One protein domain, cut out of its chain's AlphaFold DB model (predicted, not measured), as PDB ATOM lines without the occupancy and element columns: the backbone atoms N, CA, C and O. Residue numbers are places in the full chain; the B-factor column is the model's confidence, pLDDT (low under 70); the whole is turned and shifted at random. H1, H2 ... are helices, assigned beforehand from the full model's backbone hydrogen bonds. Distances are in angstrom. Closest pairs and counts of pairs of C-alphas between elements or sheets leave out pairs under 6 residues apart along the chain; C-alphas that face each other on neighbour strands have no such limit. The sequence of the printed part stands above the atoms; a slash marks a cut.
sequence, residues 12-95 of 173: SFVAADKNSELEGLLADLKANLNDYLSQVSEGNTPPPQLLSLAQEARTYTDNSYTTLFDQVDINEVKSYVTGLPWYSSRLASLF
ATOM      1  N   SER A  12     -10.698 -12.744  54.282       44.47
ATOM      2  CA  SER A  12     -10.833 -12.018  55.554       44.47
ATOM      3  C   SER A  12     -12.242 -12.028  56.152       44.47
ATOM      4  O   SER A  12     -12.379 -11.698  57.324       44.47
ATOM      5  N   PHE A  13     -13.275 -12.430  55.400       45.44
ATOM      6  CA  PHE A  13     -14.629 -12.568  55.955       45.44
ATOM      7  C   PHE A  13     -14.740 -13.796  56.872       45.44
ATOM      8  O   PHE A  13     -15.174 -13.662  58.005       45.44
ATOM      9  N   VAL A  14     -14.205 -14.949  56.455       51.81
ATOM     10  CA  VAL A  14     -14.229 -16.187  57.264       51.81
ATOM     11  C   VAL A  14     -13.495 -16.050  58.605       51.81
ATOM     12  O   VAL A  14     -13.905 -16.639  59.602       51.81
ATOM     13  N   ALA A  15     -12.409 -15.275  58.645       56.03
ATOM     14  CA  ALA A  15     -11.682 -15.023  59.887       56.03
ATOM     15  C   ALA A  15     -12.446 -14.067  60.821       56.03
ATOM     16  O   ALA A  15     -12.326 -14.179  62.037       56.03
ATOM     17  N   ALA A  16     -13.242 -13.144  60.271       60.88
ATOM     18  CA  ALA A  16     -14.041 -12.217  61.064       60.88
ATOM     19  C   ALA A  16     -15.206 -12.932  61.769       60.88
ATOM     20  O   ALA A  16     -15.372 -12.742  62.972       60.88
ATOM     21  N   ASP A  17     -15.934 -13.801  61.059       73.00
ATOM     22  CA  ASP A  17     -17.027 -14.604  61.631       73.00
ATOM     23  C   ASP A  17     -16.537 -15.502  62.773       73.00
ATOM     24  O   ASP A  17     -17.040 -15.429  63.894       73.00
ATOM     25  N   LYS A  18     -15.447 -16.241  62.533       80.31
ATOM     26  CA  LYS A  18     -14.789 -17.076  63.547       80.31
ATOM     27  C   LYS A  18     -14.403 -16.277  64.798       80.31
ATOM     28  O   LYS A  18     -14.569 -16.757  65.920       80.31
ATOM     29  N   ASN A  19     -13.842 -15.080  64.619       81.25
ATOM     30  CA  ASN A  19     -13.421 -14.249  65.741       81.25
ATOM     31  C   ASN A  19     -14.626 -13.763  66.558       81.25
ATOM     32  O   ASN A  19     -14.578 -13.816  67.784       81.25
ATOM     33  N   SER A  20     -15.715 -13.356  65.904       82.56
ATOM     34  CA  SER A  20     -16.952 -12.966  66.588       82.56
ATOM     35  C   SER A  20     -17.631 -14.142  67.307       82.56
ATOM     36  O   SER A  20     -18.082 -13.970  68.441       82.56
ATOM     37  N   GLU A  21     -17.635 -15.345  66.721       84.00
ATOM     38  CA  GLU A  21     -18.086 -16.583  67.382       84.00
ATOM     39  C   GLU A  21     -17.268 -16.876  68.654       84.00
ATOM     40  O   GLU A  21     -17.822 -17.174  69.713       84.00
ATOM     41  N   LEU A  22     -15.936 -16.767  68.591       85.31
ATOM     42  CA  LEU A  22     -15.070 -17.023  69.747       85.31
ATOM     43  C   LEU A  22     -15.185 -15.937  70.826       85.31
ATOM     44  O   LEU A  22     -15.164 -16.261  72.015       85.31
ATOM     45  N   GLU A  23     -15.342 -14.668  70.444       85.31
ATOM     46  CA  GLU A  23     -15.583 -13.575  71.393       85.31
ATOM     47  C   GLU A  23     -16.914 -13.740  72.128       85.31
ATOM     48  O   GLU A  23     -16.959 -13.605  73.353       85.31
ATOM     49  N   GLY A  24     -17.990 -14.076  71.414       85.69
ATOM     50  CA  GLY A  24     -19.284 -14.312  72.047       85.69
ATOM     51  C   GLY A  24     -19.274 -15.548  72.951       85.69
ATOM     52  O   GLY A  24     -19.836 -15.505  74.045       85.69
ATOM     53  N   LEU A  25     -18.564 -16.615  72.561       87.00
ATOM     54  CA  LEU A  25     -18.401 -17.804  73.397       87.00
ATOM     55  C   LEU A  25     -17.633 -17.459  74.672       87.00
ATOM     56  O   LEU A  25     -17.985 -17.902  75.759       87.00
ATOM     57  N   LEU A  26     -16.584 -16.651  74.552       85.25
ATOM     58  CA  LEU A  26     -15.787 -16.206  75.684       85.25
ATOM     59  C   LEU A  26     -16.588 -15.299  76.630       85.25
ATOM     60  O   LEU A  26     -16.420 -15.385  77.849       85.25
ATOM     61  N   ALA A  27     -17.461 -14.444  76.092       86.00
ATOM     62  CA  ALA A  27     -18.381 -13.637  76.884       86.00
ATOM     63  C   ALA A  27     -19.381 -14.518  77.654       86.00
ATOM     64  O   ALA A  27     -19.540 -14.335  78.864       86.00
ATOM     65  N   ASP A  28     -19.981 -15.514  76.994       87.44
ATOM     66  CA  ASP A  28     -20.866 -16.490  77.639       87.44
ATOM     67  C   ASP A  28     -20.124 -17.311  78.706       87.44
ATOM     68  O   ASP A  28     -20.600 -17.435  79.833       87.44
ATOM     69  N   LEU A  29     -18.913 -17.786  78.411       86.75
ATOM     70  CA  LEU A  29     -18.074 -18.537  79.346       86.75
ATOM     71  C   LEU A  29     -17.707 -17.713  80.581       86.75
ATOM     72  O   LEU A  29     -17.701 -18.238  81.693       86.75
ATOM     73  N   LYS A  30     -17.423 -16.417  80.419       82.81
ATOM     74  CA  LYS A  30     -17.185 -15.505  81.547       82.81
ATOM     75  C   LYS A  30     -18.441 -15.311  82.398       82.81
ATOM     76  O   LYS A  30     -18.326 -15.266  83.621       82.81
ATOM     77  N   ALA A  31     -19.613 -15.214  81.773       87.62
ATOM     78  CA  ALA A  31     -20.887 -15.041  82.469       87.62
ATOM     79  C   ALA A  31     -21.372 -16.326  83.166       87.62
ATOM     80  O   ALA A  31     -21.967 -16.258  84.239       87.62
ATOM     81  N   ASN A  32     -21.081 -17.492  82.586       89.12
ATOM     82  CA  ASN A  32     -21.639 -18.786  82.979       89.12
ATOM     83  C   ASN A  32     -20.572 -19.805  83.412       89.12
ATOM     84  O   ASN A  32     -20.807 -21.009  83.363       89.12
ATOM     85  N   LEU A  33     -19.402 -19.354  83.873       86.12
ATOM     86  CA  LEU A  33     -18.236 -20.204  84.167       86.12
ATOM     87  C   LEU A  33     -18.553 -21.417  85.064       86.12
ATOM     88  O   LEU A  33     -17.972 -22.486  84.892       86.12
ATOM     89  N   ASN A  34     -19.500 -21.272  85.994       87.69
ATOM     90  CA  ASN A  34     -19.924 -22.351  86.883       87.69
ATOM     91  C   ASN A  34     -20.612 -23.515  86.140       87.69
ATOM     92  O   ASN A  34     -20.358 -24.670  86.474       87.69
ATOM     93  N   ASP A  35     -21.432 -23.229  85.120       89.62
ATOM     94  CA  ASP A  35     -22.053 -24.258  84.269       89.62
ATOM     95  C   ASP A  35     -20.973 -25.065  83.533       89.62
ATOM     96  O   ASP A  35     -21.006 -26.295  83.521       89.62
ATOM     97  N   TYR A  36     -19.964 -24.385  82.975       86.06
ATOM     98  CA  TYR A  36     -18.854 -25.042  82.280       86.06
ATOM     99  C   TYR A  36     -18.015 -25.908  83.228       86.06
ATOM    100  O   TYR A  36     -17.667 -27.030  82.871       86.06
ATOM    101  N   LEU A  37     -17.714 -25.441  84.446       86.12
ATOM    102  CA  LEU A  37     -16.972 -26.247  85.426       86.12
ATOM    103  C   LEU A  37     -17.740 -27.493  85.880       86.12
ATOM    104  O   LEU A  37     -17.123 -28.538  86.108       86.12
ATOM    105  N   SER A  38     -19.070 -27.410  85.978       89.06
ATOM    106  CA  SER A  38     -19.903 -28.585  86.254       89.06
ATOM    107  C   SER A  38     -19.770 -29.620  85.136       89.06
ATOM    108  O   SER A  38     -19.566 -30.797  85.415       89.06
ATOM    109  N   GLN A  39     -19.775 -29.181  83.874       88.31
ATOM    110  CA  GLN A  39     -19.606 -30.064  82.714       88.31
ATOM    111  C   GLN A  39     -18.229 -30.743  82.683       88.31
ATOM    112  O   GLN A  39     -18.142 -31.943  82.429       88.31
ATOM    113  N   VAL A  40     -17.158 -30.023  83.036       86.25
ATOM    114  CA  VAL A  40     -15.818 -30.630  83.169       86.25
ATOM    115  C   VAL A  40     -15.802 -31.700  84.259       86.25
ATOM    116  O   VAL A  40     -15.216 -32.765  84.073       86.25
ATOM    117  N   SER A  41     -16.481 -31.442  85.378       84.94
ATOM    118  CA  SER A  41     -16.589 -32.391  86.494       84.94
ATOM    119  C   SER A  41     -17.370 -33.656  86.117       84.94
ATOM    120  O   SER A  41     -17.097 -34.729  86.649       84.94
ATOM    121  N   GLU A  42     -18.301 -33.548  85.167       86.62
ATOM    122  CA  GLU A  42     -19.062 -34.665  84.590       86.62
ATOM    123  C   GLU A  42     -18.275 -35.455  83.524       86.62
ATOM    124  O   GLU A  42     -18.742 -36.487  83.046       86.62
ATOM    125  N   GLY A  43     -17.060 -35.013  83.178       83.38
ATOM    126  CA  GLY A  43     -16.189 -35.644  82.181       83.38
ATOM    127  C   GLY A  43     -16.227 -34.980  80.802       83.38
ATOM    128  O   GLY A  43     -15.470 -35.380  79.913       83.38
ATOM    129  N   ASN A  44     -17.038 -33.935  80.620       84.94
ATOM    130  CA  ASN A  44     -17.094 -33.154  79.389       84.94
ATOM    131  C   ASN A  44     -15.935 -32.146  79.375       84.94
ATOM    132  O   ASN A  44     -16.058 -30.997  79.799       84.94
ATOM    133  N   THR A  45     -14.762 -32.607  78.943       84.25
ATOM    134  CA  THR A  45     -13.530 -31.810  79.008       84.25
ATOM    135  C   THR A  45     -13.443 -30.853  77.815       84.25
ATOM    136  O   THR A  45     -13.526 -31.318  76.676       84.25
ATOM    137  N   PRO A  46     -13.255 -29.538  78.033       83.44
ATOM    138  CA  PRO A  46     -13.098 -28.584  76.947       83.44
ATOM    139  C   PRO A  46     -11.784 -28.822  76.192       83.44
ATOM    140  O   PRO A  46     -10.796 -29.253  76.796       83.44
ATOM    141  N   PRO A  47     -11.731 -28.470  74.896       84.06
ATOM    142  CA  PRO A  47     -10.499 -28.491  74.124       84.06
ATOM    143  C   PRO A  47      -9.396 -27.682  74.823       84.06
ATOM    144  O   PRO A  47      -9.657 -26.566  75.290       84.06
ATOM    145  N   PRO A  48      -8.146 -28.176  74.864       81.56
ATOM    146  CA  PRO A  48      -7.052 -27.485  75.545       81.56
ATOM    147  C   PRO A  48      -6.790 -26.092  74.958       81.56
ATOM    148  O   PRO A  48      -6.449 -25.170  75.693       81.56
ATOM    149  N   GLN A  49      -7.023 -25.909  73.655       81.31
ATOM    150  CA  GLN A  49      -6.904 -24.610  72.986       81.31
ATOM    151  C   GLN A  49      -7.944 -23.600  73.497       81.31
ATOM    152  O   GLN A  49      -7.611 -22.445  73.751       81.31
ATOM    153  N   LEU A  50      -9.187 -24.044  73.726       81.69
ATOM    154  CA  LEU A  50     -10.251 -23.202  74.281       81.69
ATOM    155  C   LEU A  50      -9.965 -22.831  75.740       81.69
ATOM    156  O   LEU A  50     -10.195 -21.696  76.152       81.69
ATOM    157  N   LEU A  51      -9.430 -23.774  76.522       83.06
ATOM    158  CA  LEU A  51      -9.068 -23.531  77.915       83.06
ATOM    159  C   LEU A  51      -7.901 -22.541  78.043       83.06
ATOM    160  O   LEU A  51      -7.949 -21.646  78.888       83.06
ATOM    161  N   SER A  52      -6.867 -22.676  77.210       84.00
ATOM    162  CA  SER A  52      -5.770 -21.704  77.135       84.00
ATOM    163  C   SER A  52      -6.292 -20.327  76.745       84.00
ATOM    164  O   SER A  52      -6.005 -19.353  77.437       84.00
ATOM    165  N   LEU A  53      -7.149 -20.255  75.723       82.00
ATOM    166  CA  LEU A  53      -7.759 -19.004  75.291       82.00
ATOM    167  C   LEU A  53      -8.576 -18.340  76.406       82.00
ATOM    168  O   LEU A  53      -8.432 -17.145  76.644       82.00
ATOM    169  N   ALA A  54      -9.408 -19.100  77.119       80.38
ATOM    170  CA  ALA A  54     -10.215 -18.583  78.219       80.38
ATOM    171  C   ALA A  54      -9.356 -18.082  79.395       80.38
ATOM    172  O   ALA A  54      -9.694 -17.077  80.020       80.38
ATOM    173  N   GLN A  55      -8.243 -18.754  79.702       80.94
ATOM    174  CA  GLN A  55      -7.294 -18.306  80.727       80.94
ATOM    175  C   GLN A  55      -6.575 -17.022  80.312       80.94
ATOM    176  O   GLN A  55      -6.476 -16.080  81.105       80.94
ATOM    177  N   GLU A  56      -6.124 -16.961  79.064       80.56
ATOM    178  CA  GLU A  56      -5.457 -15.797  78.494       80.56
ATOM    179  C   GLU A  56      -6.429 -14.608  78.442       80.56
ATOM    180  O   GLU A  56      -6.156 -13.544  78.976       80.56
ATOM    181  N   ALA A  57      -7.659 -14.804  77.979       76.62
ATOM    182  CA  ALA A  57      -8.702 -13.782  77.979       76.62
ATOM    183  C   ALA A  57      -9.170 -13.318  79.374       76.62
ATOM    184  O   ALA A  57      -9.890 -12.320  79.499       76.62
ATOM    185  N   ARG A  58      -8.837 -14.058  80.438       74.44
ATOM    186  CA  ARG A  58      -9.039 -13.620  81.828       74.44
ATOM    187  C   ARG A  58      -7.864 -12.809  82.362       74.44
ATOM    188  O   ARG A  58      -8.074 -11.993  83.254       74.44
ATOM    189  N   THR A  59      -6.657 -13.052  81.862       77.38
ATOM    190  CA  THR A  59      -5.426 -12.372  82.291       77.38
ATOM    191  C   THR A  59      -5.127 -11.134  81.449       77.38
ATOM    192  O   THR A  59      -4.681 -10.124  81.987       77.38
ATOM    193  N   TYR A  60      -5.455 -11.170  80.161       68.06
ATOM    194  CA  TYR A  60      -5.366 -10.056  79.231       68.06
ATOM    195  C   TYR A  60      -6.746  -9.420  79.079       68.06
ATOM    196  O   TYR A  60      -7.693 -10.025  78.585       68.06
ATOM    197  N   THR A  61      -6.855  -8.165  79.509       62.16
ATOM    198  CA  THR A  61      -8.040  -7.319  79.295       62.16
ATOM    199  C   THR A  61      -8.045  -6.646  77.920       62.16
ATOM    200  O   THR A  61      -8.947  -5.870  77.627       62.16
ATOM    201  N   ASP A  62      -7.018  -6.898  77.111       61.47
ATOM    202  CA  ASP A  62      -6.781  -6.286  75.805       61.47
ATOM    203  C   ASP A  62      -6.983  -7.309  74.680       61.47
ATOM    204  O   ASP A  62      -6.766  -8.500  74.891       61.47
ATOM    205  N   ASN A  63      -7.330  -6.856  73.471       67.06
ATOM    206  CA  ASN A  63      -7.607  -7.704  72.301       67.06
ATOM    207  C   ASN A  63      -6.391  -8.509  71.796       67.06
ATOM    208  O   ASN A  63      -6.502  -9.252  70.822       67.06
ATOM    209  N   SER A  64      -5.236  -8.409  72.452       73.31
ATOM    210  CA  SER A  64      -4.030  -9.197  72.173       73.31
ATOM    211  C   SER A  64      -4.257 -10.724  72.187       73.31
ATOM    212  O   SER A  64      -3.575 -11.443  71.453       73.31
ATOM    213  N   TYR A  65      -5.256 -11.231  72.930       70.62
ATOM    214  CA  TYR A  65      -5.614 -12.662  72.938       70.62
ATOM    215  C   TYR A  65      -6.265 -13.146  71.629       70.62
ATOM    216  O   TYR A  65      -6.283 -14.343  71.362       70.62
ATOM    217  N   THR A  66      -6.768 -12.246  70.776       77.06
ATOM    218  CA  THR A  66      -7.387 -12.621  69.488       77.06
ATOM    219  C   THR A  66      -6.384 -13.242  68.512       77.06
ATOM    220  O   THR A  66      -6.767 -14.013  67.640       77.06
ATOM    221  N   THR A  67      -5.080 -13.004  68.701       80.25
ATOM    222  CA  THR A  67      -4.011 -13.684  67.944       80.25
ATOM    223  C   THR A  67      -3.981 -15.196  68.183       80.25
ATOM    224  O   THR A  67      -3.516 -15.952  67.334       80.25
ATOM    225  N   LEU A  68      -4.518 -15.655  69.316       77.81
ATOM    226  CA  LEU A  68      -4.625 -17.070  69.664       77.81
ATOM    227  C   LEU A  68      -5.838 -17.730  69.004       77.81
ATOM    228  O   LEU A  68      -5.886 -18.955  68.941       77.81
ATOM    229  N   PHE A  69      -6.799 -16.959  68.480       81.50
ATOM    230  CA  PHE A  69      -7.961 -17.519  67.787       81.50
ATOM    231  C   PHE A  69      -7.554 -18.322  66.549       81.50
ATOM    232  O   PHE A  69      -8.209 -19.310  66.227       81.50
ATOM    233  N   ASP A  70      -6.446 -17.955  65.900       81.19
ATOM    234  CA  ASP A  70      -5.866 -18.699  64.775       81.19
ATOM    235  C   ASP A  70      -5.438 -20.124  65.175       81.19
ATOM    236  O   ASP A  70      -5.498 -21.047  64.368       81.19
ATOM    237  N   GLN A  71      -5.059 -20.326  66.443       82.38
ATOM    238  CA  GLN A  71      -4.657 -21.632  66.979       82.38
ATOM    239  C   GLN A  71      -5.840 -22.483  67.461       82.38
ATOM    240  O   GLN A  71      -5.695 -23.684  67.683       82.38
ATOM    241  N   VAL A  72      -7.016 -21.876  67.631       82.56
ATOM    242  CA  VAL A  72      -8.226 -22.571  68.074       82.56
ATOM    243  C   VAL A  72      -8.933 -23.156  66.861       82.56
ATOM    244  O   VAL A  72      -9.302 -22.414  65.958       82.56
ATOM    245  N   ASP A  73      -9.203 -24.459  66.825       84.69
ATOM    246  CA  ASP A  73     -10.064 -25.022  65.781       84.69
ATOM    247  C   ASP A  73     -11.539 -24.768  66.123       84.69
ATOM    248  O   ASP A  73     -12.063 -25.261  67.123       84.69
ATOM    249  N   ILE A  74     -12.225 -23.985  65.284       82.69
ATOM    250  CA  ILE A  74     -13.635 -23.642  65.509       82.69
ATOM    251  C   ILE A  74     -14.548 -24.862  65.364       82.69
ATOM    252  O   ILE A  74     -15.585 -24.914  66.012       82.69
ATOM    253  N   ASN A  75     -14.163 -25.868  64.573       85.69
ATOM    254  CA  ASN A  75     -14.942 -27.095  64.415       85.69
ATOM    255  C   ASN A  75     -14.861 -27.955  65.675       85.69
ATOM    256  O   ASN A  75     -15.870 -28.513  66.102       85.69
ATOM    257  N   GLU A  76     -13.681 -28.033  66.293       85.69
ATOM    258  CA  GLU A  76     -13.494 -28.744  67.561       85.69
ATOM    259  C   GLU A  76     -14.271 -28.048  68.684       85.69
ATOM    260  O   GLU A  76     -14.990 -28.698  69.445       85.69
ATOM    261  N   VAL A  77     -14.214 -26.713  68.726       86.06
ATOM    262  CA  VAL A  77     -15.021 -25.914  69.653       86.06
ATOM    263  C   VAL A  77     -16.510 -26.129  69.405       86.06
ATOM    264  O   VAL A  77     -17.204 -26.476  70.355       86.06
ATOM    265  N   LYS A  78     -16.998 -26.012  68.159       86.50
ATOM    266  CA  LYS A  78     -18.398 -26.283  67.775       86.50
ATOM    267  C   LYS A  78     -18.831 -27.682  68.211       86.50
ATOM    268  O   LYS A  78     -19.893 -27.832  68.811       86.50
ATOM    269  N   SER A  79     -18.003 -28.704  67.993       87.88
ATOM    270  CA  SER A  79     -18.307 -30.076  68.416       87.88
ATOM    271  C   SER A  79     -18.395 -30.222  69.937       87.88
ATOM    272  O   SER A  79     -19.237 -30.972  70.421       87.88
ATOM    273  N   TYR A  80     -17.545 -29.526  70.694       87.38
ATOM    274  CA  TYR A  80     -17.621 -29.522  72.152       87.38
ATOM    275  C   TYR A  80     -18.871 -28.786  72.638       87.38
ATOM    276  O   TYR A  80     -19.638 -29.328  73.433       87.38
ATOM    277  N   VAL A  81     -19.106 -27.567  72.139       86.38
ATOM    278  CA  VAL A  81     -20.203 -26.735  72.631       86.38
ATOM    279  C   VAL A  81     -21.572 -27.280  72.259       86.38
ATOM    280  O   VAL A  81     -22.479 -27.177  73.070       86.38
ATOM    281  N   THR A  82     -21.722 -27.923  71.099       89.19
ATOM    282  CA  THR A  82     -22.974 -28.592  70.697       89.19
ATOM    283  C   THR A  82     -23.319 -29.793  71.580       89.19
ATOM    284  O   THR A  82     -24.484 -30.178  71.651       89.19
ATOM    285  N   GLY A  83     -22.335 -30.358  72.287       85.38
ATOM    286  CA  GLY A  83     -22.542 -31.403  73.288       85.38
ATOM    287  C   GLY A  83     -23.045 -30.889  74.641       85.38
ATOM    288  O   GLY A  83     -23.383 -31.700  75.501       85.38
ATOM    289  N   LEU A  84     -23.096 -29.569  74.853       88.44
ATOM    290  CA  LEU A  84     -23.480 -28.977  76.136       88.44
ATOM    291  C   LEU A  84     -25.012 -28.881  76.254       88.44
ATOM    292  O   LEU A  84     -25.683 -28.472  75.303       88.44
ATOM    293  N   PRO A  85     -25.593 -29.171  77.433       89.75
ATOM    294  CA  PRO A  85     -27.047 -29.241  77.608       89.75
ATOM    295  C   PRO A  85     -27.761 -27.895  77.395       89.75
ATOM    296  O   PRO A  85     -28.955 -27.859  77.107       89.75
ATOM    297  N   TRP A  86     -27.038 -26.782  77.519       87.75
ATOM    298  CA  TRP A  86     -27.548 -25.418  77.362       87.75
ATOM    299  C   TRP A  86     -27.148 -24.766  76.025       87.75
ATOM    300  O   TRP A  86     -27.488 -23.602  75.797       87.75
ATOM    301  N   TYR A  87     -26.502 -25.507  75.110       89.00
ATOM    302  CA  TYR A  87     -26.095 -25.021  73.784       89.00
ATOM    303  C   TYR A  87     -27.238 -24.331  73.040       89.00
ATOM    304  O   TYR A  87     -27.138 -23.156  72.692       89.00
ATOM    305  N   SER A  88     -28.360 -25.032  72.868       87.88
ATOM    306  CA  SER A  88     -29.502 -24.545  72.088       87.88
ATOM    307  C   SER A  88     -30.135 -23.278  72.659       87.88
ATOM    308  O   SER A  88     -30.799 -22.550  71.932       87.88
ATOM    309  N   SER A  89     -29.943 -23.011  73.955       89.06
ATOM    310  CA  SER A  89     -30.534 -21.851  74.620       89.06
ATOM    311  C   SER A  89     -29.610 -20.635  74.672       89.06
ATOM    312  O   SER A  89     -30.121 -19.532  74.846       89.06
ATOM    313  N   ARG A  90     -28.283 -20.818  74.600       86.56
ATOM    314  CA  ARG A  90     -27.302 -19.734  74.817       86.56
ATOM    315  C   ARG A  90     -26.329 -19.538  73.658       86.56
ATOM    316  O   ARG A  90     -25.973 -18.408  73.354       86.56
ATOM    317  N   LEU A  91     -25.898 -20.628  73.028       87.88
ATOM    318  CA  LEU A  91     -24.811 -20.624  72.049       87.88
ATOM    319  C   LEU A  91     -25.280 -20.847  70.618       87.88
ATOM    320  O   LEU A  91     -24.609 -20.382  69.709       87.88
ATOM    321  N   ALA A  92     -26.414 -21.514  70.392       86.00
ATOM    322  CA  ALA A  92     -26.876 -21.814  69.035       86.00
ATOM    323  C   ALA A  92     -26.964 -20.561  68.154       86.00
ATOM    324  O   ALA A  92     -26.438 -20.568  67.052       86.00
ATOM    325  N   SER A  93     -27.500 -19.457  68.683       84.31
ATOM    326  CA  SER A  93     -27.567 -18.178  67.966       84.31
ATOM    327  C   SER A  93     -26.202 -17.570  67.653       84.31
ATOM    328  O   SER A  93     -26.119 -16.695  66.807       84.31
ATOM    329  N   LEU A  94     -25.146 -17.965  68.354       82.50
ATOM    330  CA  LEU A  94     -23.804 -17.452  68.118       82.50
ATOM    331  C   LEU A  94     -23.111 -18.177  66.961       82.50
ATOM    332  O   LEU A  94     -22.339 -17.565  66.240       82.50
ATOM    333  N   PHE A  95     -23.406 -19.468  66.808       78.81
ATOM    334  CA  PHE A  95     -22.787 -20.381  65.846       78.81
ATOM    335  C   PHE A  95     -23.616 -20.588  64.567       78.81
ATOM    336  O   PHE A  95     -23.196 -21.357  63.695       78.81
TER     337      PHE A  95
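What this domain is: This is residues 12 to 95 of the 173 residues of the protein "CYFA0S07e02168g1_1" of Cyberlindnera fabianii (UniProt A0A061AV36). One long helix, H1, runs along the domain, with the helical hairpin of H3 and H4 crossing it on one side and short H7 on the opposite side. H2 turns off sharply beyond the last residue of H1, and H5 and H6 lead the chain back to H7, with few contacts between helices. The printed part has 84 residues with seven named helices, H1 to H7 in order, and no named strand: all helix. It is compact, with a radius of gyration of the C-alphas of 12.2 A and spans of 35 by 26 by 20 A.

Where its parts are: H1, residues 12 to 31, begins at C-alpha 12 (-10.833, -12.018, 55.554) and is 28.9 A long. H2 is residues 33 to 41, H3 residues 48 to 59, 16.6 A, and H4 residues 63 to 71, 15.2 A. H5 is residues 74 to 82, H6 residues 87 to 90, and H7 residues 92 to 95, ending at C-alpha 95 (-22.787, -20.381, 65.846).

How they stand to each other: H1 is the hub. Its residues 26 to 29 only just touch H3, with 3 pairs of C-alphas within 8 A, the closest Leu 26 and Ala 54 at 6.6 A. Its residues 19 to 22 only just touch H4, also with 3 pairs, the closest C-alphas being Asn 19 and Phe 69, 6.7 A. Its residues 21 to 25 touch H7, closest at the C-alphas of Glu 21 and Leu 94, 5.8 A. H3 and H4 touch at a shallow tilt of 5 degrees, opposite ways, C-alphas 57 and 65 being closest at 6.0 A. H2 is close to H1 but not clearly touching, about perpendicular at 88 degrees, with the C-alphas of Leu 29 and Tyr 36 closest at 7.2 A. H5 and H6 are likewise close but not clearly touching, closest at C-alphas 81 and 87, 6.2 A. Every O i to N i+4 pair is within hydrogen-bond range in H1, H2, H3 and H5; H4 has 0 of 5, with 4 of 6 O i to N i+3 pairs, and H6 and H7 are too short for such a pair.

The domain as a whole: The C-alphas of Ser 12 and Glu 42 are farthest apart, 37.7 A. The printed part has no cut, and no link is long. Residues 12 to 16 and 60 to 63 have pLDDT under 70.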